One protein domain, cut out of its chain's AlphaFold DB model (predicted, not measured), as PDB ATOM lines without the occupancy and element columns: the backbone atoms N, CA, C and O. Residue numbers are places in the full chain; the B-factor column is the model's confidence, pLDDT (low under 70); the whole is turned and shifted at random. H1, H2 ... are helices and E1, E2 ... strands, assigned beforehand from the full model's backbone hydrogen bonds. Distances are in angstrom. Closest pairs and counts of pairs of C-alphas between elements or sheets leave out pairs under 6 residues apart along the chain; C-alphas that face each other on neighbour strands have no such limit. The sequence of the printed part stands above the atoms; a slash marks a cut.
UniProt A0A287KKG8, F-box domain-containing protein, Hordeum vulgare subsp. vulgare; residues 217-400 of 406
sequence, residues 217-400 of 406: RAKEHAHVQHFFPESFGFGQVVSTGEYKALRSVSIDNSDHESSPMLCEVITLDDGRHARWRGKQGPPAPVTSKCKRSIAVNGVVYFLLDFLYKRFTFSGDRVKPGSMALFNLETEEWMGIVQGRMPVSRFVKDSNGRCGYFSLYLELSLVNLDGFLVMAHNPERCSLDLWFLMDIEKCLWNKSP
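AT A GLANCE: This is residues 217 to 400 of the 406 residues of the protein "F-box domain-containing protein" of Hordeum vulgare subsp. vulgare (UniProt A0A287KKG8). Three twisted sheets of four strands stand in a row like three blades of an open propeller, partly face to face. The first strand of each, E1, E5 and E9, runs along the inner side, the last strands E4, E8 and E12 spread apart, and two short helices, H1 and H2, lie near one end of the row. The printed part has 184 residues, with E1 to E8, H1, H2 and E9 to E12 in that order; under half of the residues are in these elements, and the class is mostly strand. The sheets run E1 E2 E3 E4, E5 E6 E7 E8 and E9 E10 E11 E12, antiparallel throughout. The whole is compact, with a radius of gyration of the C-alphas of 16.8 A and spans of 55 by 39 by 29 A.

IN THESE COORDINATES: E1, residues 228 to 236, begins at C-alpha (140.853, 115.361, 202.653), bends by 52 degrees at residue 231 and is 24.3 A long. E2 is residues 243 to 250, 23.7 A; E3 is 261 to 268, 22.9 A; E4 is 277 to 279. E5 is residues 293 to 296, E6 299 to 303, E7 323 to 327 and E8 332 to 337. H1 is residues 343 to 349 and H2 356 to 362. E9 is residues 363 to 368, E10 371 to 376, E11 384 to 390, 18.6 A, and E12 395 to 399, ending at C-alpha (177.144, 120.717, 199.536).

HOW THE PARTS SIT: Each sheet is strongly twisted and a meander, each strand the antiparallel neighbour of the one before. In the first, N 233 and O 246 of hairpin E1 and E2 are 2.9 A apart, within hydrogen-bond range. The three form a stack of sheets, face to face in turn. From the first to the second, the closest C-alphas of E1 and E5 are those of Gly 235 and Ala 295, 5.2 A. In the second, N 300 of E6 and O 326 of E7 are 2.8 A apart. From there to the third, the closest C-alphas of E5 and E9 are those of Ile 294 and Leu 365, 6.2 A. In the third, N 374 of E10 and O 386 of E11 are 2.8 A apart. E8 and E12 are apart. H2 only grazes the third sheet, with residues 359 to 362. H1 and H2 only just touch, with 3 pairs of C-alphas within 8 A, the closest Val 347 and Tyr 356, 6.4 A. In H2 every O i to N i+4 pair is within hydrogen-bond range; in H1 1 of 3 is, beside 3 of 4 O i to N i+3 pairs.

THE WHOLE: The C-alphas farthest apart, those of Arg 272 and Asn 351, are 56.9 A apart. The printed part has no cut. The links E4 to E5 and E6 to E7 are long. The mean pLDDT of the printed part is 80.6; 43 residues are under 70, among them 252 to 259 and 340 to 354.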
ATOM      1  N   ARG A 217     135.011 119.823 194.217       87.62
ATOM      2  CA  ARG A 217     135.846 118.736 193.706       87.62
ATOM      3  C   ARG A 217     135.746 118.682 192.191       87.62
ATOM      4  O   ARG A 217     134.809 119.232 191.605       87.62
ATOM      5  N   ALA A 218     136.696 118.004 191.570       91.75
ATOM      6  CA  ALA A 218     136.597 117.698 190.159       91.75
ATOM      7  C   ALA A 218     135.392 116.773 189.907       91.75
ATOM      8  O   ALA A 218     135.039 115.947 190.754       91.75
ATOM      9  N   LYS A 219     134.739 116.912 188.747       92.62
ATOM     10  CA  LYS A 219     133.553 116.101 188.409       92.62
ATOM     11  C   LYS A 219     133.892 114.612 188.382       92.62
ATOM     12  O   LYS A 219     133.100 113.785 188.819       92.62
ATOM     13  N   GLU A 220     135.099 114.296 187.933       93.56
ATOM     14  CA  GLU A 220     135.667 112.954 187.846       93.56
ATOM     15  C   GLU A 220     135.753 112.279 189.225       93.56
ATOM     16  O   GLU A 220     135.645 111.061 189.332       93.56
ATOM     17  N   HIS A 221     135.875 113.067 190.297       91.06
ATOM     18  CA  HIS A 221     135.979 112.599 191.682       91.06
ATOM     19  C   HIS A 221     134.734 112.928 192.524       91.06
ATOM     20  O   HIS A 221     134.773 112.867 193.755       91.06
ATOM     21  N   ALA A 222     133.610 113.272 191.887       88.00
ATOM     22  CA  ALA A 222     132.379 113.643 192.588       88.00
ATOM     23  C   ALA A 222     131.766 112.486 193.401       88.00
ATOM     24  O   ALA A 222     131.095 112.731 194.399       88.00
ATOM     25  N   HIS A 223     132.019 111.239 192.995       85.12
ATOM     26  CA  HIS A 223     131.509 110.021 193.638       85.12
ATOM     27  C   HIS A 223     132.225 109.669 194.952       85.12
ATOM     28  O   HIS A 223     131.751 108.834 195.720       85.12
ATOM     29  N   VAL A 224     133.379 110.280 195.216       83.94
ATOM     30  CA  VAL A 224     134.184 109.990 196.402       83.94
ATOM     31  C   VAL A 224     133.484 110.590 197.619       83.94
ATOM     32  O   VAL A 224     133.131 111.763 197.605       83.94
ATOM     33  N   GLN A 225     133.279 109.840 198.699       79.44
ATOM     34  CA  GLN A 225     132.602 110.384 199.886       79.44
ATOM     35  C   GLN A 225     133.555 111.261 200.714       79.44
ATOM     36  O   GLN A 225     133.302 112.451 200.942       79.44
ATOM     37  N   HIS A 226     134.713 110.707 201.074       81.19
ATOM     38  CA  HIS A 226     135.741 111.389 201.855       81.19
ATOM     39  C   HIS A 226     136.751 112.106 200.958       81.19
ATOM     40  O   HIS A 226     137.221 111.566 199.967       81.19
ATOM     41  N   PHE A 227     137.078 113.353 201.291       80.31
ATOM     42  CA  PHE A 227     138.007 114.156 200.499       80.31
ATOM     43  C   PHE A 227     138.763 115.084 201.421       80.31
ATOM     44  O   PHE A 227     138.279 116.152 201.815       80.31
ATOM     45  N   PHE A 228     139.953 114.635 201.782       79.75
ATOM     46  CA  PHE A 228     140.853 115.361 202.653       79.75
ATOM     47  C   PHE A 228     142.088 115.728 201.835       79.75
ATOM     48  O   PHE A 228     142.899 114.849 201.539       79.75
ATOM     49  N   PRO A 229     142.213 116.992 201.386       78.56
ATOM     50  CA  PRO A 229     143.431 117.460 200.744       78.56
ATOM     51  C   PRO A 229     144.596 117.286 201.714       78.56
ATOM     52  O   PRO A 229     144.643 117.931 202.759       78.56
ATOM     53  N   GLU A 230     145.511 116.391 201.369       77.62
ATOM     54  CA  GLU A 230     146.704 116.130 202.160       77.62
ATOM     55  C   GLU A 230     147.806 117.072 201.684       77.62
ATOM     56  O   GLU A 230     148.284 117.907 202.442       77.62
ATOM     57  N   SER A 231     148.172 117.009 200.406       85.62
ATOM     58  CA  SER A 231     149.299 117.780 199.880       85.62
ATOM     59  C   SER A 231     148.867 118.751 198.798       85.62
ATOM     60  O   SER A 231     147.923 118.488 198.056       85.62
ATOM     61  N   PHE A 232     149.587 119.863 198.690       88.38
ATOM     62  CA  PHE A 232     149.383 120.864 197.652       88.38
ATOM     63  C   PHE A 232     150.690 121.127 196.920       88.38
ATOM     64  O   PHE A 232     151.759 121.208 197.528       88.38
ATOM     65  N   GLY A 233     150.589 121.284 195.609       90.25
ATOM     66  CA  GLY A 233     151.665 121.737 194.746       90.25
ATOM     67  C   GLY A 233     151.237 122.978 193.985       90.25
ATOM     68  O   GLY A 233     150.057 123.181 193.697       90.25
ATOM     69  N   PHE A 234     152.208 123.818 193.669       91.94
ATOM     70  CA  PHE A 234     151.990 125.033 192.907       91.94
ATOM     71  C   PHE A 234     153.225 125.313 192.070       91.94
ATOM     72  O   PHE A 234     154.341 125.288 192.592       91.94
ATOM     73  N   GLY A 235     153.032 125.577 190.786       92.06
ATOM     74  CA  GLY A 235     154.139 125.858 189.891       92.06
ATOM     75  C   GLY A 235     153.684 126.413 188.556       92.06
ATOM     76  O   GLY A 235     152.495 126.612 188.310       92.06
ATOM     77  N   GLN A 236     154.669 126.669 187.706       91.38
ATOM     78  CA  GLN A 236     154.478 127.235 186.383       91.38
ATOM     79  C   GLN A 236     154.937 126.235 185.327       91.38
ATOM     80  O   GLN A 236     155.995 125.617 185.470       91.38
ATOM     81  N   VAL A 237     154.150 126.105 184.268       92.50
ATOM     82  CA  VAL A 237     154.510 125.379 183.052       92.50
ATOM     83  C   VAL A 237     155.578 126.181 182.307       92.50
ATOM     84  O   VAL A 237     155.405 127.376 182.069       92.50
ATOM     85  N   VAL A 238     156.704 125.547 181.970       90.06
ATOM     86  CA  VAL A 238     157.873 126.252 181.411       90.06
ATOM     87  C   VAL A 238     157.592 126.783 180.007       90.06
ATOM     88  O   VAL A 238     157.972 127.914 179.714       90.06
ATOM     89  N   SER A 239     156.920 125.998 179.161       90.94
ATOM     90  CA  SER A 239     156.692 126.348 177.755       90.94
ATOM     91  C   SER A 239     155.634 127.450 177.579       90.94
ATOM     92  O   SER A 239     155.827 128.374 176.793       90.94
ATOM     93  N   THR A 240     154.536 127.393 178.342       89.44
ATOM     94  CA  THR A 240     153.383 128.298 178.183       89.44
ATOM     95  C   THR A 240     153.386 129.480 179.155       89.44
ATOM     96  O   THR A 240     152.718 130.494 178.911       89.44
ATOM     97  N   GLY A 241     154.111 129.356 180.272       87.94
ATOM     98  CA  GLY A 241     154.081 130.302 181.385       87.94
ATOM     99  C   GLY A 241     152.811 130.222 182.242       87.94
ATOM    100  O   GLY A 241     152.625 131.065 183.121       87.94
ATOM    101  N   GLU A 242     151.935 129.244 182.018       89.56
ATOM    102  CA  GLU A 242     150.703 129.081 182.792       89.56
ATOM    103  C   GLU A 242     150.980 128.577 184.207       89.56
ATOM    104  O   GLU A 242     151.816 127.695 184.419       89.56
ATOM    105  N   TYR A 243     150.243 129.102 185.184       91.44
ATOM    106  CA  TYR A 243     150.301 128.589 186.547       91.44
ATOM    107  C   TYR A 243     149.307 127.461 186.735       91.44
ATOM    108  O   TYR A 243     148.147 127.553 186.334       91.44
ATOM    109  N   LYS A 244     149.755 126.417 187.421       93.44
ATOM    110  CA  LYS A 244     148.912 125.302 187.827       93.44
ATOM    111  C   LYS A 244     149.051 125.073 189.323       93.44
ATOM    112  O   LYS A 244     150.148 125.120 189.889       93.44
ATOM    113  N   ALA A 245     147.918 124.813 189.957       92.75
ATOM    114  CA  ALA A 245     147.863 124.297 191.311       92.75
ATOM    115  C   ALA A 245     147.391 122.847 191.265       92.75
ATOM    116  O   ALA A 245     146.573 122.466 190.427       92.75
ATOM    117  N   LEU A 246     147.903 122.042 192.182       92.75
ATOM    118  CA  LEU A 246     147.490 120.661 192.339       92.75
ATOM    119  C   LEU A 246     147.258 120.328 193.803       92.75
ATOM    120  O   LEU A 246     147.896 120.897 194.693       92.75
ATOM    121  N   ARG A 247     146.344 119.393 194.042       90.56
ATOM    122  CA  ARG A 247     146.090 118.835 195.365       90.56
ATOM    123  C   ARG A 247     146.036 117.321 195.303       90.56
ATOM    124  O   ARG A 247     145.331 116.754 194.469       90.56
ATOM    125  N   SER A 248     146.762 116.681 196.206       89.81
ATOM    126  CA  SER A 248     146.679 115.245 196.442       89.81
ATOM    127  C   SER A 248     145.762 114.990 197.626       89.81
ATOM    128  O   SER A 248     145.875 115.647 198.662       89.81
ATOM    129  N   VAL A 249     144.840 114.052 197.467       87.00
ATOM    130  CA  VAL A 249     143.673 113.911 198.336       87.00
ATOM    131  C   VAL A 249     143.607 112.493 198.879       87.00
ATOM    132  O   VAL A 249     143.689 111.539 198.107       87.00
ATOM    133  N   SER A 250     143.429 112.352 200.192       82.00
ATOM    134  CA  SER A 250     143.051 111.075 200.797       82.00
ATOM    135  C   SER A 250     141.550 110.829 200.629       82.00
ATOM    136  O   SER A 250     140.740 111.724 200.899       82.00
ATOM    137  N   ILE A 251     141.195 109.618 200.196       78.69
ATOM    138  CA  ILE A 251     139.806 109.187 199.961       78.69
ATOM    139  C   ILE A 251     139.238 108.292 201.058       78.69
ATOM    140  O   ILE A 251     138.091 107.863 200.966       78.69
ATOM    141  N   ASP A 252     140.033 108.010 202.084       69.44
ATOM    142  CA  ASP A 252     139.632 107.184 203.211       69.44
ATOM    143  C   ASP A 252     139.875 107.934 204.526       69.44
ATOM    144  O   ASP A 252     140.807 108.739 204.639       69.44
ATOM    145  N   ASN A 253     138.991 107.689 205.489       60.09
ATOM    146  CA  ASN A 253     139.113 108.114 206.879       60.09
ATOM    147  C   ASN A 253     139.840 107.058 207.735       60.09
ATOM    148  O   ASN A 253     140.155 107.325 208.890       60.09
ATOM    149  N   SER A 254     140.065 105.857 207.192       55.00
ATOM    150  CA  SER A 254     140.821 104.797 207.847       55.00
ATOM    151  C   SER A 254     142.329 105.048 207.731       55.00
ATOM    152  O   SER A 254     142.859 105.385 206.668       55.00
ATOM    153  N   ASP A 255     143.035 104.876 208.847       53.06
ATOM    154  CA  ASP A 255     144.493 105.010 208.961       53.06
ATOM    155  C   ASP A 255     145.257 103.830 208.312       53.06
ATOM    156  O   ASP A 255     146.357 103.481 208.738       53.06
ATOM    157  N   HIS A 256     144.692 103.164 207.298       52.88
ATOM    158  CA  HIS A 256     145.347 102.024 206.661       52.88
ATOM    159  C   HIS A 256     146.555 102.451 205.812       52.88
ATOM    160  O   HIS A 256     146.512 103.410 205.035       52.88
ATOM    161  N   GLU A 257     147.632 101.666 205.930       54.38
ATOM    162  CA  GLU A 257     148.972 101.987 205.421       54.38
ATOM    163  C   GLU A 257     149.101 102.069 203.888       54.38
ATOM    164  O   GLU A 257     150.138 102.467 203.362       54.38
ATOM    165  N   SER A 258     148.017 101.799 203.159       57.19
ATOM    166  CA  SER A 258     148.033 101.602 201.706       57.19
ATOM    167  C   SER A 258     146.935 102.357 200.954       57.19
ATOM    168  O   SER A 258     146.782 102.134 199.752       57.19
ATOM    169  N   SER A 259     146.149 103.221 201.610       64.38
ATOM    170  CA  SER A 259     144.982 103.816 200.943       64.38
ATOM    171  C   SER A 259     145.403 104.689 199.753       64.38
ATOM    172  O   SER A 259     146.231 105.600 199.919       64.38
ATOM    173  N   PRO A 260     144.856 104.435 198.549       74.69
ATOM    174  CA  PRO A 260     145.203 105.200 197.364       74.69
ATOM    175  C   PRO A 260     144.812 106.665 197.560       74.69
ATOM    176  O   PRO A 260     143.861 107.001 198.266       74.69
ATOM    177  N   MET A 261     145.580 107.555 196.947       86.69
ATOM    178  CA  MET A 261     145.264 108.978 196.912       86.69
ATOM    179  C   MET A 261     144.688 109.332 195.549       86.69
ATOM    180  O   MET A 261     144.904 108.622 194.573       86.69
ATOM    181  N   LEU A 262     143.990 110.457 195.469       90.69
ATOM    182  CA  LEU A 262     143.614 111.081 194.204       90.69
ATOM    183  C   LEU A 262     144.458 112.324 193.962       90.69
ATOM    184  O   LEU A 262     145.043 112.878 194.896       90.69
ATOM    185  N   CYS A 263     144.513 112.773 192.714       93.88
ATOM    186  CA  CYS A 263     145.143 114.031 192.345       93.88
ATOM    187  C   CYS A 263     144.139 114.899 191.595       93.88
ATOM    188  O   CYS A 263     143.437 114.423 190.711       93.88
ATOM    189  N   GLU A 264     144.064 116.179 191.923       94.75
ATOM    190  CA  GLU A 264     143.326 117.143 191.116       94.75
ATOM    191  C   GLU A 264     144.232 118.296 190.727       94.75
ATOM    192  O   GLU A 264     145.042 118.754 191.534       94.75
ATOM    193  N   VAL A 265     144.056 118.782 189.500       95.06
ATOM    194  CA  VAL A 265     144.836 119.885 188.934       95.06
ATOM    195  C   VAL A 265     143.899 120.990 188.472       95.06
ATOM    196  O   VAL A 265     142.825 120.724 187.928       95.06
ATOM    197  N   ILE A 266     144.310 122.235 188.678       93.44
ATOM    198  CA  ILE A 266     143.633 123.427 188.177       93.44
ATOM    199  C   ILE A 266     144.656 124.342 187.510       93.44
ATOM    200  O   ILE A 266     145.729 124.598 188.058       93.44
ATOM    201  N   THR A 267     144.311 124.831 186.325       93.25
ATOM    202  CA  THR A 267     145.063 125.886 185.642       93.25
ATOM    203  C   THR A 267     144.503 127.229 186.081       93.25
ATOM    204  O   THR A 267     143.285 127.392 186.174       93.25
ATOM    205  N   LEU A 268     145.384 128.171 186.392       88.12
ATOM    206  CA  LEU A 268     145.012 129.526 186.772       88.12
ATOM    207  C   LEU A 268     144.984 130.387 185.517       88.12
ATOM    208  O   LEU A 268     146.029 130.771 184.996       88.12
ATOM    209  N   ASP A 269     143.774 130.640 185.037       76.06
ATOM    210  CA  ASP A 269     143.471 131.554 183.943       76.06
ATOM    211  C   ASP A 269     142.826 132.846 184.484       76.06
ATOM    212  O   ASP A 269     142.896 133.144 185.679       76.06
ATOM    213  N   ASP A 270     142.186 133.626 183.613       64.50
ATOM    214  CA  ASP A 270     141.423 134.831 183.964       64.50
ATOM    215  C   ASP A 270     140.162 134.562 184.823       64.50
ATOM    216  O   ASP A 270     139.329 135.452 185.021       64.50
ATOM    217  N   GLY A 271     140.024 133.351 185.369       57.94
ATOM    218  CA  GLY A 271     139.072 132.980 186.407       57.94
ATOM    219  C   GLY A 271     137.698 132.584 185.881       57.94
ATOM    220  O   GLY A 271     136.839 132.200 186.675       57.94
ATOM    221  N   ARG A 272     137.461 132.650 184.564       62.34
ATOM    222  CA  ARG A 272     136.150 132.317 183.982       62.34
ATOM    223  C   ARG A 272     135.947 130.817 183.777       62.34
ATOM    224  O   ARG A 272     134.800 130.374 183.760       62.34
ATOM    225  N   HIS A 273     137.028 130.042 183.663       66.38
ATOM    226  CA  HIS A 273     136.962 128.604 183.372       66.38
ATOM    227  C   HIS A 273     137.788 127.737 184.333       66.38
ATOM    228  O   HIS A 273     137.779 126.507 184.205       66.38
ATOM    229  N   ALA A 274     138.438 128.350 185.329       81.19
ATOM    230  CA  ALA A 274     139.214 127.665 186.353       81.19
ATOM    231  C   ALA A 274     138.362 126.626 187.106       81.19
ATOM    232  O   ALA A 274     137.517 126.948 187.945       81.19
ATOM    233  N   ARG A 275     138.614 125.344 186.823       90.44
ATOM    234  CA  ARG A 275     138.010 124.206 187.521       90.44
ATOM    235  C   ARG A 275     139.049 123.145 187.834       90.44
ATOM    236  O   ARG A 275     139.981 122.929 187.059       90.44
ATOM    237  N   TRP A 276     138.833 122.434 188.933       93.38
ATOM    238  CA  TRP A 276     139.576 121.216 189.219       93.38
ATOM    239  C   TRP A 276     139.241 120.134 188.194       93.38
ATOM    240  O   TRP A 276     138.077 119.951 187.825       93.38
ATOM    241  N   ARG A 277     140.274 119.426 187.744       94.81
ATOM    242  CA  ARG A 277     140.192 118.260 186.862       94.81
ATOM    243  C   ARG A 277     140.815 117.070 187.575       94.81
ATOM    244  O   ARG A 277     141.934 117.187 188.083       94.81
ATOM    245  N   GLY A 278     140.081 115.964 187.641       94.25
ATOM    246  CA  GLY A 278     140.562 114.740 188.268       94.25
ATOM    247  C   GLY A 278     141.676 114.096 187.450       94.25
ATOM    248  O   GLY A 278     141.625 114.062 186.221       94.25
ATOM    249  N   LYS A 279     142.701 113.616 188.147       94.50
ATOM    250  CA  LYS A 279     143.855 112.894 187.616       94.50
ATOM    251  C   LYS A 279     144.121 111.666 188.478       94.50
ATOM    252  O   LYS A 279     143.688 111.586 189.631       94.50
ATOM    253  N   GLN A 280     144.891 110.730 187.927       91.31
ATOM    254  CA  GLN A 280     145.378 109.591 188.693       91.31
ATOM    255  C   GLN A 280     146.163 110.070 189.921       91.31
ATOM    256  O   GLN A 280     146.873 111.080 189.883       91.31
ATOM    257  N   GLY A 281     145.999 109.349 191.027       90.44
ATOM    258  CA  GLY A 281     146.740 109.588 192.255       90.44
ATOM    259  C   GLY A 281     148.253 109.479 192.093       90.44
ATOM    260  O   GLY A 281     148.728 108.882 191.127       90.44
ATOM    261  N   PRO A 282     149.019 110.025 193.053       91.06
ATOM    262  CA  PRO A 282     150.451 109.796 193.102       91.06
ATOM    263  C   PRO A 282     150.775 108.296 193.173       91.06
ATOM    264  O   PRO A 282     150.032 107.537 193.801       91.06
ATOM    265  N   PRO A 283     151.911 107.872 192.588       89.25
ATOM    266  CA  PRO A 283     152.334 106.471 192.560       89.25
ATOM    267  C   PRO A 283     152.644 105.916 193.953       89.25
ATOM    268  O   PRO A 283     152.707 104.708 194.126       89.25
ATOM    269  N   ALA A 284     152.855 106.794 194.932       86.06
ATOM    270  CA  ALA A 284     152.975 106.466 196.336       86.06
ATOM    271  C   ALA A 284     152.437 107.632 197.183       86.06
ATOM    272  O   ALA A 284     152.334 108.764 196.708       86.06
ATOM    273  N   PRO A 285     152.105 107.384 198.451       83.00
ATOM    274  CA  PRO A 285     151.604 108.387 199.367       83.00
ATOM    275  C   PRO A 285     152.476 109.628 199.497       83.00
ATOM    276  O   PRO A 285     153.639 109.544 199.885       83.00
ATOM    277  N   VAL A 286     151.875 110.790 199.268       84.31
ATOM    278  CA  VAL A 286     152.510 112.084 199.520       84.31
ATOM    279  C   VAL A 286     151.988 112.675 200.822       84.31
ATOM    280  O   VAL A 286     150.860 112.422 201.241       84.31
ATOM    281  N   THR A 287     152.819 113.478 201.469       72.69
ATOM    282  CA  THR A 287     152.559 113.949 202.829       72.69
ATOM    283  C   THR A 287     151.983 115.369 202.899       72.69
ATOM    284  O   THR A 287     152.247 116.213 202.037       72.69
ATOM    285  N   SER A 288     151.216 115.640 203.961       64.44
ATOM    286  CA  SER A 288     150.483 116.890 204.199       64.44
ATOM    287  C   SER A 288     151.169 117.934 205.068       64.44
ATOM    288  O   SER A 288     150.637 119.032 205.287       64.44
ATOM    289  N   LYS A 289     152.362 117.639 205.597       66.38
ATOM    290  CA  LYS A 289     153.090 118.659 206.363       66.38
ATOM    291  C   LYS A 289     153.697 119.722 205.451       66.38
ATOM    292  O   LYS A 289     153.963 119.521 204.270       66.38
ATOM    293  N   CYS A 290     153.922 120.884 206.050       62.12
ATOM    294  CA  CYS A 290     154.538 122.044 205.423       62.12
ATOM    295  C   CYS A 290     155.893 121.676 204.787       62.12
ATOM    296  O   CYS A 290     156.612 120.847 205.336       62.12
ATOM    297  N   LYS A 291     156.294 122.380 203.716       68.94
ATOM    298  CA  LYS A 291     157.653 122.319 203.122       68.94
ATOM    299  C   LYS A 291     158.024 120.988 202.437       68.94
ATOM    300  O   LYS A 291     159.207 120.711 202.229       68.94
ATOM    301  N   ARG A 292     157.022 120.179 202.087       82.75
ATOM    302  CA  ARG A 292     157.181 118.833 201.511       82.75
ATOM    303  C   ARG A 292     157.032 118.782 199.993       82.75
ATOM    304  O   ARG A 292     157.278 117.734 199.410       82.75
ATOM    305  N   SER A 293     156.653 119.895 199.373       89.38
ATOM    306  CA  SER A 293     156.542 120.022 197.925       89.38
ATOM    307  C   SER A 293     157.251 121.268 197.406       89.38
ATOM    308  O   SER A 293     157.350 122.281 198.108       89.38
ATOM    309  N   ILE A 294     157.770 121.183 196.181       91.38
ATOM    310  CA  ILE A 294     158.397 122.309 195.482       91.38
ATOM    311  C   ILE A 294     158.294 122.126 193.968       91.38
ATOM    312  O   ILE A 294     158.416 121.011 193.467       91.38
ATOM    313  N   ALA A 295     158.092 123.220 193.233       92.88
ATOM    314  CA  ALA A 295     158.179 123.226 191.776       92.88
ATOM    315  C   ALA A 295     159.590 123.613 191.307       92.88
ATOM    316  O   ALA A 295     160.134 124.645 191.719       92.88
ATOM    317  N   VAL A 296     160.161 122.810 190.410       92.25
ATOM    318  CA  VAL A 296     161.451 123.049 189.754       92.25
ATOM    319  C   VAL A 296     161.297 122.724 188.270       92.25
ATOM    320  O   VAL A 296     160.912 121.615 187.922       92.25
ATOM    321  N   ASN A 297     161.566 123.705 187.403       90.69
ATOM    322  CA  ASN A 297     161.575 123.559 185.940       90.69
ATOM    323  C   ASN A 297     160.334 122.840 185.367       90.69
ATOM    324  O   ASN A 297     160.450 121.942 184.545       90.69
ATOM    325  N   GLY A 298     159.135 123.222 185.820       92.81
ATOM    326  CA  GLY A 298     157.874 122.648 185.329       92.81
ATOM    327  C   GLY A 298     157.480 121.307 185.952       92.81
ATOM    328  O   GLY A 298     156.412 120.788 185.636       92.81
ATOM    329  N   VAL A 299     158.281 120.767 186.870       94.75
ATOM    330  CA  VAL A 299     157.973 119.539 187.613       94.75
ATOM    331  C   VAL A 299     157.742 119.880 189.079       94.75
ATOM    332  O   VAL A 299     158.503 120.642 189.679       94.75
ATOM    333  N   VAL A 300     156.691 119.322 189.673       94.50
ATOM    334  CA  VAL A 300     156.432 119.427 191.111       94.50
ATOM    335  C   VAL A 300     156.868 118.146 191.797       94.50
ATOM    336  O   VAL A 300     156.422 117.053 191.456       94.50
ATOM    337  N   TYR A 301     157.743 118.305 192.779       93.38
ATOM    338  CA  TYR A 301     158.314 117.228 193.570       93.38
ATOM    339  C   TYR A 301     157.581 117.166 194.897       93.38
ATOM    340  O   TYR A 301     157.441 118.195 195.559       93.38
ATOM    341  N   PHE A 302     157.140 115.978 195.291       91.94
ATOM    342  CA  PHE A 302     156.489 115.718 196.570       91.94
ATOM    343  C   PHE A 302     157.299 114.703 197.350       91.94
ATOM    344  O   PHE A 302     157.483 113.586 196.877       91.94
ATOM    345  N   LEU A 303     157.728 115.050 198.562       89.44
ATOM    346  CA  LEU A 303     158.249 114.055 199.492       89.44
ATOM    347  C   LEU A 303     157.170 113.013 199.783       89.44
ATOM    348  O   LEU A 303     156.018 113.353 200.081       89.44
ATOM    349  N   LEU A 304     157.562 111.747 199.702       88.00
ATOM    350  CA  LEU A 304     156.702 110.647 200.100       88.00
ATOM    351  C   LEU A 304     156.553 110.627 201.621       88.00
ATOM    352  O   LEU A 304     157.465 111.019 202.358       88.00
ATOM    353  N   ASP A 305     155.394 110.182 202.096       82.69
ATOM    354  CA  ASP A 305     155.219 109.937 203.522       82.69
ATOM    355  C   ASP A 305     155.929 108.638 203.915       82.69
ATOM    356  O   ASP A 305     155.658 107.580 203.356       82.69
ATOM    357  N   PHE A 306     156.857 108.738 204.863       79.38
ATOM    358  CA  PHE A 306     157.623 107.608 205.394       79.38
ATOM    359  C   PHE A 306     157.473 107.473 206.919       79.38
ATOM    360  O   PHE A 306     158.213 106.723 207.554       79.38
ATOM    361  N   LEU A 307     156.534 108.204 207.533       73.88
ATOM    362  CA  LEU A 307     156.181 108.080 208.948       73.88
ATOM    363  C   LEU A 307     154.754 107.580 209.124       73.88
ATOM    364  O   LEU A 307     153.926 107.886 208.280       73.88
ATOM    365  N   TYR A 308     154.506 106.931 210.275       55.94
ATOM    366  CA  TYR A 308     153.255 106.637 211.018       55.94
ATOM    367  C   TYR A 308     151.976 106.227 210.270       55.94
ATOM    368  O   TYR A 308     151.196 105.468 210.823       55.94
ATOM    369  N   LYS A 309     151.727 106.730 209.066       58.25
ATOM    370  CA  LYS A 309     150.563 106.435 208.255       58.25
ATOM    371  C   LYS A 309     150.838 105.396 207.188       58.25
ATOM    372  O   LYS A 309     149.879 104.735 206.854       58.25
ATOM    373  N   ARG A 310     152.053 105.295 206.613       63.00
ATOM    374  CA  ARG A 310     152.356 104.462 205.418       63.00
ATOM    375  C   ARG A 310     153.841 104.076 205.315       63.00
ATOM    376  O   ARG A 310     154.507 104.355 204.320       63.00
ATOM    377  N   PHE A 311     154.394 103.488 206.381       61.44
ATOM    378  CA  PHE A 311     155.818 103.103 206.427       61.44
ATOM    379  C   PHE A 311     156.182 102.104 205.316       61.44
ATOM    380  O   PHE A 311     157.315 102.076 204.824       61.44
ATOM    381  N   THR A 312     155.193 101.316 204.900       65.44
ATOM    382  CA  THR A 312     155.229 100.457 203.725       65.44
ATOM    383  C   THR A 312     154.139 100.855 202.741       65.44
ATOM    384  O   THR A 312     153.007 101.095 203.148       65.44
ATOM    385  N   PHE A 313     154.458 100.883 201.450       68.62
ATOM    386  CA  PHE A 313     153.491 101.051 200.371       68.62
ATOM    387  C   PHE A 313     153.653  99.903 199.377       68.62
ATOM    388  O   PHE A 313     154.771  99.588 198.977       68.62
ATOM    389  N   SER A 314     152.548  99.246 199.017       70.94
ATOM    390  CA  SER A 314     152.563  98.022 198.196       70.94
ATOM    391  C   SER A 314     153.483  96.914 198.741       70.94
ATOM    392  O   SER A 314     154.029  96.129 197.977       70.94
ATOM    393  N   GLY A 315     153.658  96.848 200.068       70.50
ATOM    394  CA  GLY A 315     154.523  95.871 200.745       70.50
ATOM    395  C   GLY A 315     155.980  96.309 200.933       70.50
ATOM    396  O   GLY A 315     156.678  95.728 201.762       70.50
ATOM    397  N   ASP A 316     156.422  97.377 200.264       73.25
ATOM    398  CA  ASP A 316     157.803  97.858 200.325       73.25
ATOM    399  C   ASP A 316     157.966  99.064 201.245       73.25
ATOM    400  O   ASP A 316     157.153  99.989 201.250       73.25
ATOM    401  N   ARG A 317     159.068  99.101 202.006       75.94
ATOM    402  CA  ARG A 317     159.402 100.256 202.851       75.94
ATOM    403  C   ARG A 317     159.727 101.481 202.003       75.94
ATOM    404  O   ARG A 317     160.660 101.457 201.196       75.94
ATOM    405  N   VAL A 318     159.028 102.584 202.264       79.75
ATOM    406  CA  VAL A 318     159.322 103.868 201.623       79.75
ATOM    407  C   VAL A 318     160.654 104.389 202.160       79.75
ATOM    408  O   VAL A 318     160.807 104.655 203.354       79.75
ATOM    409  N   LYS A 319     161.653 104.523 201.284       81.12
ATOM    410  CA  LYS A 319     162.959 105.068 201.676       81.12
ATOM    411  C   LYS A 319     162.814 106.554 202.039       81.12
ATOM    412  O   LYS A 319     162.179 107.301 201.293       81.12
ATOM    413  N   PRO A 320     163.413 107.017 203.152       82.00
ATOM    414  CA  PRO A 320     163.406 108.435 203.486       82.00
ATOM    415  C   PRO A 320     164.015 109.284 202.371       82.00
ATOM    416  O   PRO A 320     165.038 108.918 201.792       82.00
ATOM    417  N   GLY A 321     163.388 110.422 202.084       83.25
ATOM    418  CA  GLY A 321     163.804 111.305 200.995       83.25
ATOM    419  C   GLY A 321     163.333 110.868 199.603       83.25
ATOM    420  O   GLY A 321     163.597 111.583 198.641       83.25
ATOM    421  N   SER A 322     162.622 109.743 199.468       88.19
ATOM    422  CA  SER A 322     161.957 109.405 198.206       88.19
ATOM    423  C   SER A 322     160.867 110.419 197.866       88.19
ATOM    424  O   SER A 322     160.220 110.984 198.755       88.19
ATOM    425  N   MET A 323     160.664 110.653 196.570       91.00
ATOM    426  CA  MET A 323     159.746 111.673 196.069       91.00
ATOM    427  C   MET A 323     158.918 111.174 194.891       91.00
ATOM    428  O   MET A 323     159.439 110.470 194.031       91.00
ATOM    429  N   ALA A 324     157.657 111.599 194.825       92.69
ATOM    430  CA  ALA A 324     156.821 111.488 193.633       92.69
ATOM    431  C   ALA A 324     156.909 112.769 192.798       92.69
ATOM    432  O   ALA A 324     156.945 113.877 193.342       92.69
ATOM    433  N   LEU A 325     156.951 112.608 191.478       95.19
ATOM    434  CA  LEU A 325     157.166 113.699 190.532       95.19
ATOM    435  C   LEU A 325     155.939 113.891 189.655       95.19
ATOM    436  O   LEU A 325     155.440 112.929 189.075       95.19
ATOM    437  N   PHE A 326     155.488 115.134 189.530       95.88
ATOM    438  CA  PHE A 326     154.343 115.501 188.707       95.88
ATOM    439  C   PHE A 326     154.753 116.518 187.644       95.88
ATOM    440  O   PHE A 326     155.193 117.622 187.977       95.88
ATOM    441  N   ASN A 327     154.601 116.164 186.371       96.25
ATOM    442  CA  ASN A 327     154.890 117.056 185.255       96.25
ATOM    443  C   ASN A 327     153.709 118.017 185.043       96.25
ATOM    444  O   ASN A 327     152.586 117.577 184.815       96.25
ATOM    445  N   LEU A 328     153.937 119.331 185.123       95.50
ATOM    446  CA  LEU A 328     152.868 120.324 184.953       95.50
ATOM    447  C   LEU A 328     152.422 120.490 183.499       95.50
ATOM    448  O   LEU A 328     151.290 120.913 183.273       95.50
ATOM    449  N   GLU A 329     153.288 120.194 182.533       95.44
ATOM    450  CA  GLU A 329     152.981 120.268 181.104       95.44
ATOM    451  C   GLU A 329     152.009 119.148 180.727       95.44
ATOM    452  O   GLU A 329     150.871 119.417 180.347       95.44
ATOM    453  N   THR A 330     152.429 117.895 180.930       95.69
ATOM    454  CA  THR A 330     151.638 116.711 180.562       95.69
ATOM    455  C   THR A 330     150.544 116.389 181.576       95.69
ATOM    456  O   THR A 330     149.566 115.723 181.249       95.69
ATOM    457  N   GLU A 331     150.659 116.916 182.799       96.19
ATOM    458  CA  GLU A 331     149.773 116.629 183.930       96.19
ATOM    459  C   GLU A 331     149.738 115.150 184.315       96.19
ATOM    460  O   GLU A 331     148.682 114.601 184.653       96.19
ATOM    461  N   GLU A 332     150.911 114.529 184.277       95.94
ATOM    462  CA  GLU A 332     151.120 113.118 184.570       95.94
ATOM    463  C   GLU A 332     152.190 112.930 185.645       95.94
ATOM    464  O   GLU A 332     153.118 113.732 185.807       95.94
ATOM    465  N   TRP A 333     152.059 111.834 186.389       95.56
ATOM    466  CA  TRP A 333     153.082 111.407 187.332       95.56
ATOM    467  C   TRP A 333     154.231 110.737 186.585       95.56
ATOM    468  O   TRP A 333     154.019 109.792 185.833       95.56
ATOM    469  N   MET A 334     155.458 111.179 186.847       94.19
ATOM    470  CA  MET A 334     156.674 110.647 186.219       94.19
ATOM    471  C   MET A 334     157.260 109.442 186.974       94.19
ATOM    472  O   MET A 334     158.312 108.928 186.611       94.19
ATOM    473  N   GLY A 335     156.608 109.009 188.056       91.06
ATOM    474  CA  GLY A 335     157.085 107.941 188.932       91.06
ATOM    475  C   GLY A 335     157.745 108.456 190.210       91.06
ATOM    476  O   GLY A 335     157.423 109.541 190.709       91.06
ATOM    477  N   ILE A 336     158.625 107.626 190.776       89.94
ATOM    478  CA  ILE A 336     159.259 107.850 192.079       89.94
ATOM    479  C   ILE A 336     160.772 107.939 191.908       89.94
ATOM    480  O   ILE A 336     161.409 106.982 191.472       89.94
ATOM    481  N   VAL A 337     161.352 109.052 192.350       88.56
ATOM    482  CA  VAL A 337     162.797 109.157 192.572       88.56
ATOM    483  C   VAL A 337     163.082 108.631 193.967       88.56
ATOM    484  O   VAL A 337     162.553 109.135 194.962       88.56
ATOM    485  N   GLN A 338     163.905 107.590 194.049       83.94
ATOM    486  CA  GLN A 338     164.277 107.009 195.331       83.94
ATOM    487  C   GLN A 338     165.263 107.928 196.058       83.94
ATOM    488  O   GLN A 338     166.243 108.392 195.475       83.94
ATOM    489  N   GLY A 339     165.045 108.126 197.358       72.81
ATOM    490  CA  GLY A 339     166.019 108.753 198.243       72.81
ATOM    491  C   GLY A 339     167.236 107.841 198.394       72.81
ATOM    492  O   GLY A 339     167.294 106.995 199.286       72.81
ATOM    493  N   ARG A 340     168.204 107.948 197.482       63.75
ATOM    494  CA  ARG A 340     169.499 107.265 197.565       63.75
ATOM    495  C   ARG A 340     170.488 108.242 198.190       63.75
ATOM    496  O   ARG A 340     171.008 109.049 197.447       63.75
ATOM    497  N   MET A 341     170.676 108.211 199.520       57.34
ATOM    498  CA  MET A 341     171.706 108.957 200.292       57.34
ATOM    499  C   MET A 341     171.604 108.644 201.816       57.34
ATOM    500  O   MET A 341     170.688 107.901 202.184       57.34
ATOM    501  N   PRO A 342     172.500 109.108 202.735       57.66
ATOM    502  CA  PRO A 342     172.674 108.557 204.085       57.66
ATOM    503  C   PRO A 342     171.583 109.021 205.060       57.66
ATOM    504  O   PRO A 342     171.799 109.086 206.262       57.66
ATOM    505  N   VAL A 343     170.380 109.300 204.566       62.28
ATOM    506  CA  VAL A 343     169.239 109.688 205.389       62.28
ATOM    507  C   VAL A 343     168.885 108.574 206.388       62.28
ATOM    508  O   VAL A 343     168.623 108.815 207.563       62.28
ATOM    509  N   SER A 344     168.972 107.320 205.938       58.88
ATOM    510  CA  SER A 344     168.843 106.136 206.795       58.88
ATOM    511  C   SER A 344     170.068 105.884 207.680       58.88
ATOM    512  O   SER A 344     169.926 105.253 208.725       58.88
ATOM    513  N   ARG A 345     171.256 106.363 207.283       60.38
ATOM    514  CA  ARG A 345     172.467 106.337 208.115       60.38
ATOM    515  C   ARG A 345     172.368 107.350 209.250       60.38
ATOM    516  O   ARG A 345     172.711 106.972 210.348       60.38
ATOM    517  N   PHE A 346     171.762 108.529 209.078       63.66
ATOM    518  CA  PHE A 346     171.559 109.473 210.194       63.66
ATOM    519  C   PHE A 346     170.804 108.855 211.372       63.66
ATOM    520  O   PHE A 346     171.193 109.033 212.520       63.66
ATOM    521  N   VAL A 347     169.755 108.072 211.100       61.25
ATOM    522  CA  VAL A 347     169.030 107.373 212.172       61.25
ATOM    523  C   VAL A 347     169.930 106.345 212.868       61.25
ATOM    524  O   VAL A 347     169.861 106.203 214.085       61.25
ATOM    525  N   LYS A 348     170.799 105.658 212.116       62.25
ATOM    526  CA  LYS A 348     171.739 104.654 212.643       62.25
ATOM    527  C   LYS A 348     172.930 105.271 213.388       62.25
ATOM    528  O   LYS A 348     173.327 104.740 214.416       62.25
ATOM    529  N   ASP A 349     173.447 106.392 212.898       61.16
ATOM    530  CA  ASP A 349     174.677 107.049 213.352       61.16
ATOM    531  C   ASP A 349     174.407 108.060 214.483       61.16
ATOM    532  O   ASP A 349     175.329 108.509 215.157       61.16
ATOM    533  N   SER A 350     173.141 108.415 214.735       60.25
ATOM    534  CA  SER A 350     172.764 109.371 215.789       60.25
ATOM    535  C   SER A 350     172.830 108.814 217.219       60.25
ATOM    536  O   SER A 350     172.439 109.517 218.152       60.25
ATOM    537  N   ASN A 351     173.269 107.564 217.424       58.41
ATOM    538  CA  ASN A 351     173.291 106.885 218.731       58.41
ATOM    539  C   ASN A 351     171.965 107.026 219.518       58.41
ATOM    540  O   ASN A 351     171.965 107.173 220.738       58.41
ATOM    541  N   GLY A 352     170.824 107.032 218.817       61.53
ATOM    542  CA  GLY A 352     169.492 107.172 219.416       61.53
ATOM    543  C   GLY A 352     169.013 108.611 219.660       61.53
ATOM    544  O   GLY A 352     167.888 108.782 220.125       61.53
ATOM    545  N   ARG A 353     169.796 109.647 219.318       57.09
ATOM    546  CA  ARG A 353     169.375 111.061 219.437       57.09
ATOM    547  C   ARG A 353     168.387 111.496 218.352       57.09
ATOM    548  O   ARG A 353     167.551 112.357 218.608       57.09
ATOM    549  N   CYS A 354     168.450 110.904 217.156       64.31
ATOM    550  CA  CYS A 354     167.591 111.265 216.027       64.31
ATOM    551  C   CYS A 354     166.904 110.026 215.431       64.31
ATOM    552  O   CYS A 354     167.526 109.179 214.793       64.31
ATOM    553  N   GLY A 355     165.589 109.915 215.641       73.19
ATOM    554  CA  GLY A 355     164.765 108.854 215.061       73.19
ATOM    555  C   GLY A 355     164.187 109.222 213.689       73.19
ATOM    556  O   GLY A 355     164.204 110.380 213.275       73.19
ATOM    557  N   TYR A 356     163.555 108.250 213.018       76.69
ATOM    558  CA  TYR A 356     162.785 108.484 211.781       76.69
ATOM    559  C   TYR A 356     161.735 109.596 211.930       76.69
ATOM    560  O   TYR A 356     161.433 110.297 210.965       76.69
ATOM    561  N   PHE A 357     161.198 109.779 213.142       79.00
ATOM    562  CA  PHE A 357     160.258 110.851 213.445       79.00
ATOM    563  C   PHE A 357     160.884 112.244 213.345       79.00
ATOM    564  O   PHE A 357     160.340 113.107 212.655       79.00
ATOM    565  N   SER A 358     162.034 112.450 213.988       78.69
ATOM    566  CA  SER A 358     162.776 113.714 213.936       78.69
ATOM    567  C   SER A 358     163.202 114.024 212.506       78.69
ATOM    568  O   SER A 358     162.870 115.080 211.973       78.69
ATOM    569  N   LEU A 359     163.788 113.035 211.831       80.12
ATOM    570  CA  LEU A 359     164.198 113.144 210.438       80.12
ATOM    571  C   LEU A 359     163.054 113.604 209.521       80.12
ATOM    572  O   LEU A 359     163.216 114.492 208.686       80.12
ATOM    573  N   TYR A 360     161.871 113.018 209.681       80.06
ATOM    574  CA  TYR A 360     160.694 113.425 208.926       80.06
ATOM    575  C   TYR A 360     160.301 114.878 209.174       80.06
ATOM    576  O   TYR A 360     159.888 115.559 208.235       80.06
ATOM    577  N   LEU A 361     160.405 115.379 210.406       79.38
ATOM    578  CA  LEU A 361     160.119 116.782 210.712       79.38
ATOM    579  C   LEU A 361     161.158 117.746 210.125       79.38
ATOM    580  O   LEU A 361     160.805 118.875 209.787       79.38
ATOM    581  N   GLU A 362     162.408 117.307 210.008       81.25
ATOM    582  CA  GLU A 362     163.552 118.147 209.641       81.25
ATOM    583  C   GLU A 362     163.828 118.193 208.132       81.25
ATOM    584  O   GLU A 362     164.435 119.152 207.653       81.25
ATOM    585  N   LEU A 363     163.381 117.189 207.372       85.19
ATOM    586  CA  LEU A 363     163.534 117.163 205.917       85.19
ATOM    587  C   LEU A 363     162.594 118.147 205.216       85.19
ATOM    588  O   LEU A 363     161.381 118.178 205.453       85.19
ATOM    589  N   SER A 364     163.148 118.908 204.273       86.94
ATOM    590  CA  SER A 364     162.379 119.798 203.406       86.94
ATOM    591  C   SER A 364     162.964 119.908 202.000       86.94
ATOM    592  O   SER A 364     164.143 119.633 201.789       86.94
ATOM    593  N   LEU A 365     162.140 120.337 201.039       88.62
ATOM    594  CA  LEU A 365     162.566 120.558 199.652       88.62
ATOM    595  C   LEU A 365     162.634 122.043 199.304       88.62
ATOM    596  O   LEU A 365     161.713 122.808 199.609       88.62
ATOM    597  N   VAL A 366     163.702 122.449 198.636       87.50
ATOM    598  CA  VAL A 366     163.970 123.829 198.233       87.50
ATOM    599  C   VAL A 366     164.344 123.850 196.753       87.50
ATOM    600  O   VAL A 366     164.948 122.915 196.240       87.50
ATOM    601  N   ASN A 367     163.960 124.919 196.061       88.31
ATOM    602  CA  ASN A 367     164.450 125.218 194.722       88.31
ATOM    603  C   ASN A 367     165.537 126.287 194.864       88.31
ATOM    604  O   ASN A 367     165.208 127.425 195.207       88.31
ATOM    605  N   LEU A 368     166.796 125.911 194.644       85.81
ATOM    606  CA  LEU A 368     167.936 126.829 194.645       85.81
ATOM    607  C   LEU A 368     168.503 126.877 193.234       85.81
ATOM    608  O   LEU A 368     168.920 125.856 192.705       85.81
ATOM    609  N   ASP A 369     168.450 128.048 192.606       81.81
ATOM    610  CA  ASP A 369     168.981 128.285 191.258       81.81
ATOM    611  C   ASP A 369     168.523 127.296 190.178       81.81
ATOM    612  O   ASP A 369     169.222 127.034 189.207       81.81
ATOM    613  N   GLY A 370     167.292 126.789 190.298       84.12
ATOM    614  CA  GLY A 370     166.744 125.819 189.347       84.12
ATOM    615  C   GLY A 370     167.156 124.375 189.628       84.12
ATOM    616  O   GLY A 370     166.727 123.486 188.896       84.12
ATOM    617  N   PHE A 371     167.910 124.134 190.700       88.50
ATOM    618  CA  PHE A 371     168.180 122.810 191.236       88.50
ATOM    619  C   PHE A 371     167.144 122.433 192.291       88.50
ATOM    620  O   PHE A 371     166.730 123.246 193.125       88.50
ATOM    621  N   LEU A 372     166.758 121.160 192.278       91.19
ATOM    622  CA  LEU A 372     166.051 120.559 193.394       91.19
ATOM    623  C   LEU A 372     167.053 120.276 194.512       91.19
ATOM    624  O   LEU A 372     168.004 119.516 194.324       91.19
ATOM    625  N   VAL A 373     166.804 120.858 195.679       88.94
ATOM    626  CA  VAL A 373     167.652 120.700 196.854       88.94
ATOM    627  C   VAL A 373     166.852 120.098 197.993       88.94
ATOM    628  O   VAL A 373     165.806 120.615 198.390       88.94
ATOM    629  N   MET A 374     167.365 119.007 198.546       88.44
ATOM    630  CA  MET A 374     166.883 118.453 199.798       88.44
ATOM    631  C   MET A 374     167.689 119.065 200.938       88.44
ATOM    632  O   MET A 374     168.916 118.986 200.960       88.44
ATOM    633  N   ALA A 375     166.985 119.696 201.868       86.00
ATOM    634  CA  ALA A 375     167.560 120.327 203.040       86.00
ATOM    635  C   ALA A 375     167.188 119.519 204.284       86.00
ATOM    636  O   ALA A 375     166.001 119.289 204.541       86.00
ATOM    637  N   HIS A 376     168.195 119.125 205.058       82.00
ATOM    638  CA  HIS A 376     168.042 118.503 206.369       82.00
ATOM    639  C   HIS A 376     168.615 119.447 207.424       82.00
ATOM    640  O   HIS A 376     169.734 119.927 207.279       82.00
ATOM    641  N   ASN A 377     167.829 119.748 208.457       75.50
ATOM    642  CA  ASN A 377     168.242 120.628 209.550       75.50
ATOM    643  C   ASN A 377     168.241 119.871 210.887       75.50
ATOM    644  O   ASN A 377     167.304 120.056 211.674       75.50
ATOM    645  N   PRO A 378     169.224 118.982 211.126       65.38
ATOM    646  CA  PRO A 378     169.321 118.268 212.388       65.38
ATOM    647  C   PRO A 378     169.598 119.250 213.530       65.38
ATOM    648  O   PRO A 378     170.495 120.094 213.456       65.38
ATOM    649  N   GLU A 379     168.793 119.150 214.589       61.16
ATOM    650  CA  GLU A 379     168.997 119.870 215.858       61.16
ATOM    651  C   GLU A 379     168.968 121.415 215.754       61.16
ATOM    652  O   GLU A 379     169.348 122.105 216.693       61.16
ATOM    653  N   ARG A 380     168.464 121.984 214.644       59.19
ATOM    654  CA  ARG A 380     168.411 123.439 214.352       59.19
ATOM    655  C   ARG A 380     169.771 124.150 214.254       59.19
ATOM    656  O   ARG A 380     169.781 125.372 214.113       59.19
ATOM    657  N   CYS A 381     170.886 123.422 214.302       54.75
ATOM    658  CA  CYS A 381     172.234 123.998 214.381       54.75
ATOM    659  C   CYS A 381     173.108 123.727 213.150       54.75
ATOM    660  O   CYS A 381     174.135 124.378 212.989       54.75
ATOM    661  N   SER A 382     172.719 122.806 212.266       67.06
ATOM    662  CA  SER A 382     173.426 122.573 211.001       67.06
ATOM    663  C   SER A 382     172.437 122.370 209.859       67.06
ATOM    664  O   SER A 382     171.338 121.867 210.065       67.06
ATOM    665  N   LEU A 383     172.805 122.810 208.654       76.00
ATOM    666  CA  LEU A 383     171.973 122.687 207.463       76.00
ATOM    667  C   LEU A 383     172.721 121.882 206.404       76.00
ATOM    668  O   LEU A 383     173.603 122.394 205.718       76.00
ATOM    669  N   ASP A 384     172.325 120.627 206.252       79.38
ATOM    670  CA  ASP A 384     172.829 119.757 205.201       79.38
ATOM    671  C   ASP A 384     172.007 119.969 203.927       79.38
ATOM    672  O   ASP A 384     170.798 119.717 203.905       79.38
ATOM    673  N   LEU A 385     172.668 120.410 202.852       85.81
ATOM    674  CA  LEU A 385     172.052 120.571 201.537       85.81
ATOM    675  C   LEU A 385     172.528 119.499 200.562       85.81
ATOM    676  O   LEU A 385     173.726 119.270 200.391       85.81
ATOM    677  N   TRP A 386     171.568 118.897 199.873       86.56
ATOM    678  CA  TRP A 386     171.795 117.865 198.873       86.56
ATOM    679  C   TRP A 386     171.159 118.289 197.560       86.56
ATOM    680  O   TRP A 386     169.947 118.479 197.497       86.56
ATOM    681  N   PHE A 387     171.969 118.428 196.517       88.81
ATOM    682  CA  PHE A 387     171.535 118.852 195.190       88.81
ATOM    683  C   PHE A 387     171.272 117.624 194.325       88.81
ATOM    684  O   PHE A 387     172.149 116.765 194.213       88.81
ATOM    685  N   LEU A 388     170.085 117.537 193.723       88.06
ATOM    686  CA  LEU A 388     169.800 116.519 192.715       88.06
ATOM    687  C   LEU A 388     170.486 116.933 191.412       88.06
ATOM    688  O   LEU A 388     170.095 117.921 190.792       88.06
ATOM    689  N   MET A 389     171.502 116.170 191.017       87.38
ATOM    690  CA  MET A 389     172.320 116.452 189.835       87.38
ATOM    691  C   MET A 389     171.821 115.712 188.596       87.38
ATOM    692  O   MET A 389     171.902 116.238 187.492       87.38
ATOM    693  N   ASP A 390     171.311 114.495 188.782       83.94
ATOM    694  CA  ASP A 390     170.796 113.648 187.706       83.94
ATOM    695  C   ASP A 390     169.587 112.870 188.234       83.94
ATOM    696  O   ASP A 390     169.691 112.075 189.174       83.94
ATOM    697  N   ILE A 391     168.424 113.149 187.650       84.00
ATOM    698  CA  ILE A 391     167.147 112.550 188.032       84.00
ATOM    699  C   ILE A 391     167.067 111.068 187.654       84.00
ATOM    700  O   ILE A 391     166.577 110.266 188.447       84.00
ATOM    701  N   GLU A 392     167.592 110.697 186.486       82.62
ATOM    702  CA  GLU A 392     167.522 109.337 185.946       82.62
ATOM    703  C   GLU A 392     168.428 108.407 186.749       82.62
ATOM    704  O   GLU A 392     168.033 107.311 187.149       82.62
ATOM    705  N   LYS A 393     169.630 108.887 187.077       81.38
ATOM    706  CA  LYS A 393     170.595 108.143 187.899       81.38
ATOM    707  C   LYS A 393     170.334 108.274 189.397       81.38
ATOM    708  O   LYS A 393     170.993 107.591 190.184       81.38
ATOM    709  N   CYS A 394     169.389 109.128 189.802       79.19
ATOM    710  CA  CYS A 394     169.150 109.500 191.198       79.19
ATOM    711  C   CYS A 394     170.450 109.952 191.901       79.19
ATOM    712  O   CYS A 394     170.738 109.519 193.021       79.19
ATOM    713  N   LEU A 395     171.260 110.771 191.223       82.62
ATOM    714  CA  LEU A 395     172.561 111.230 191.708       82.62
ATOM    715  C   LEU A 395     172.411 112.508 192.536       82.62
ATOM    716  O   LEU A 395     171.915 113.521 192.040       82.62
ATOM    717  N   TRP A 396     172.902 112.470 193.772       85.06
ATOM    718  CA  TRP A 396     172.863 113.593 194.704       85.06
ATOM    719  C   TRP A 396     174.261 113.996 195.149       85.06
ATOM    720  O   TRP A 396     175.045 113.145 195.568       85.06
ATOM    721  N   ASN A 397     174.524 115.301 195.162       84.06
ATOM    722  CA  ASN A 397     175.764 115.856 195.696       84.06
ATOM    723  C   ASN A 397     175.496 116.608 196.998       84.06
ATOM    724  O   ASN A 397     174.641 117.496 197.048       84.06
ATOM    725  N   LYS A 398     176.247 116.267 198.052       82.31
ATOM    726  CA  LYS A 398     176.244 117.038 199.298       82.31
ATOM    727  C   LYS A 398     177.024 118.328 199.079       82.31
ATOM    728  O   LYS A 398     178.176 118.281 198.653       82.31
ATOM    729  N   SER A 399     176.421 119.458 199.417       71.94
ATOM    730  CA  SER A 399     177.144 120.717 199.536       71.94
ATOM    731  C   SER A 399     177.541 120.926 200.999       71.94
ATOM    732  O   SER A 399     176.661 120.940 201.867       71.94
ATOM    733  N   PRO A 400     178.839 121.070 201.313       55.41
ATOM    734  CA  PRO A 400     179.278 121.470 202.637       55.41
ATOM    735  C   PRO A 400     179.070 122.983 202.783       55.41
ATOM    736  O   PRO A 400     180.009 123.764 202.673       55.41
TER     737      PRO A 400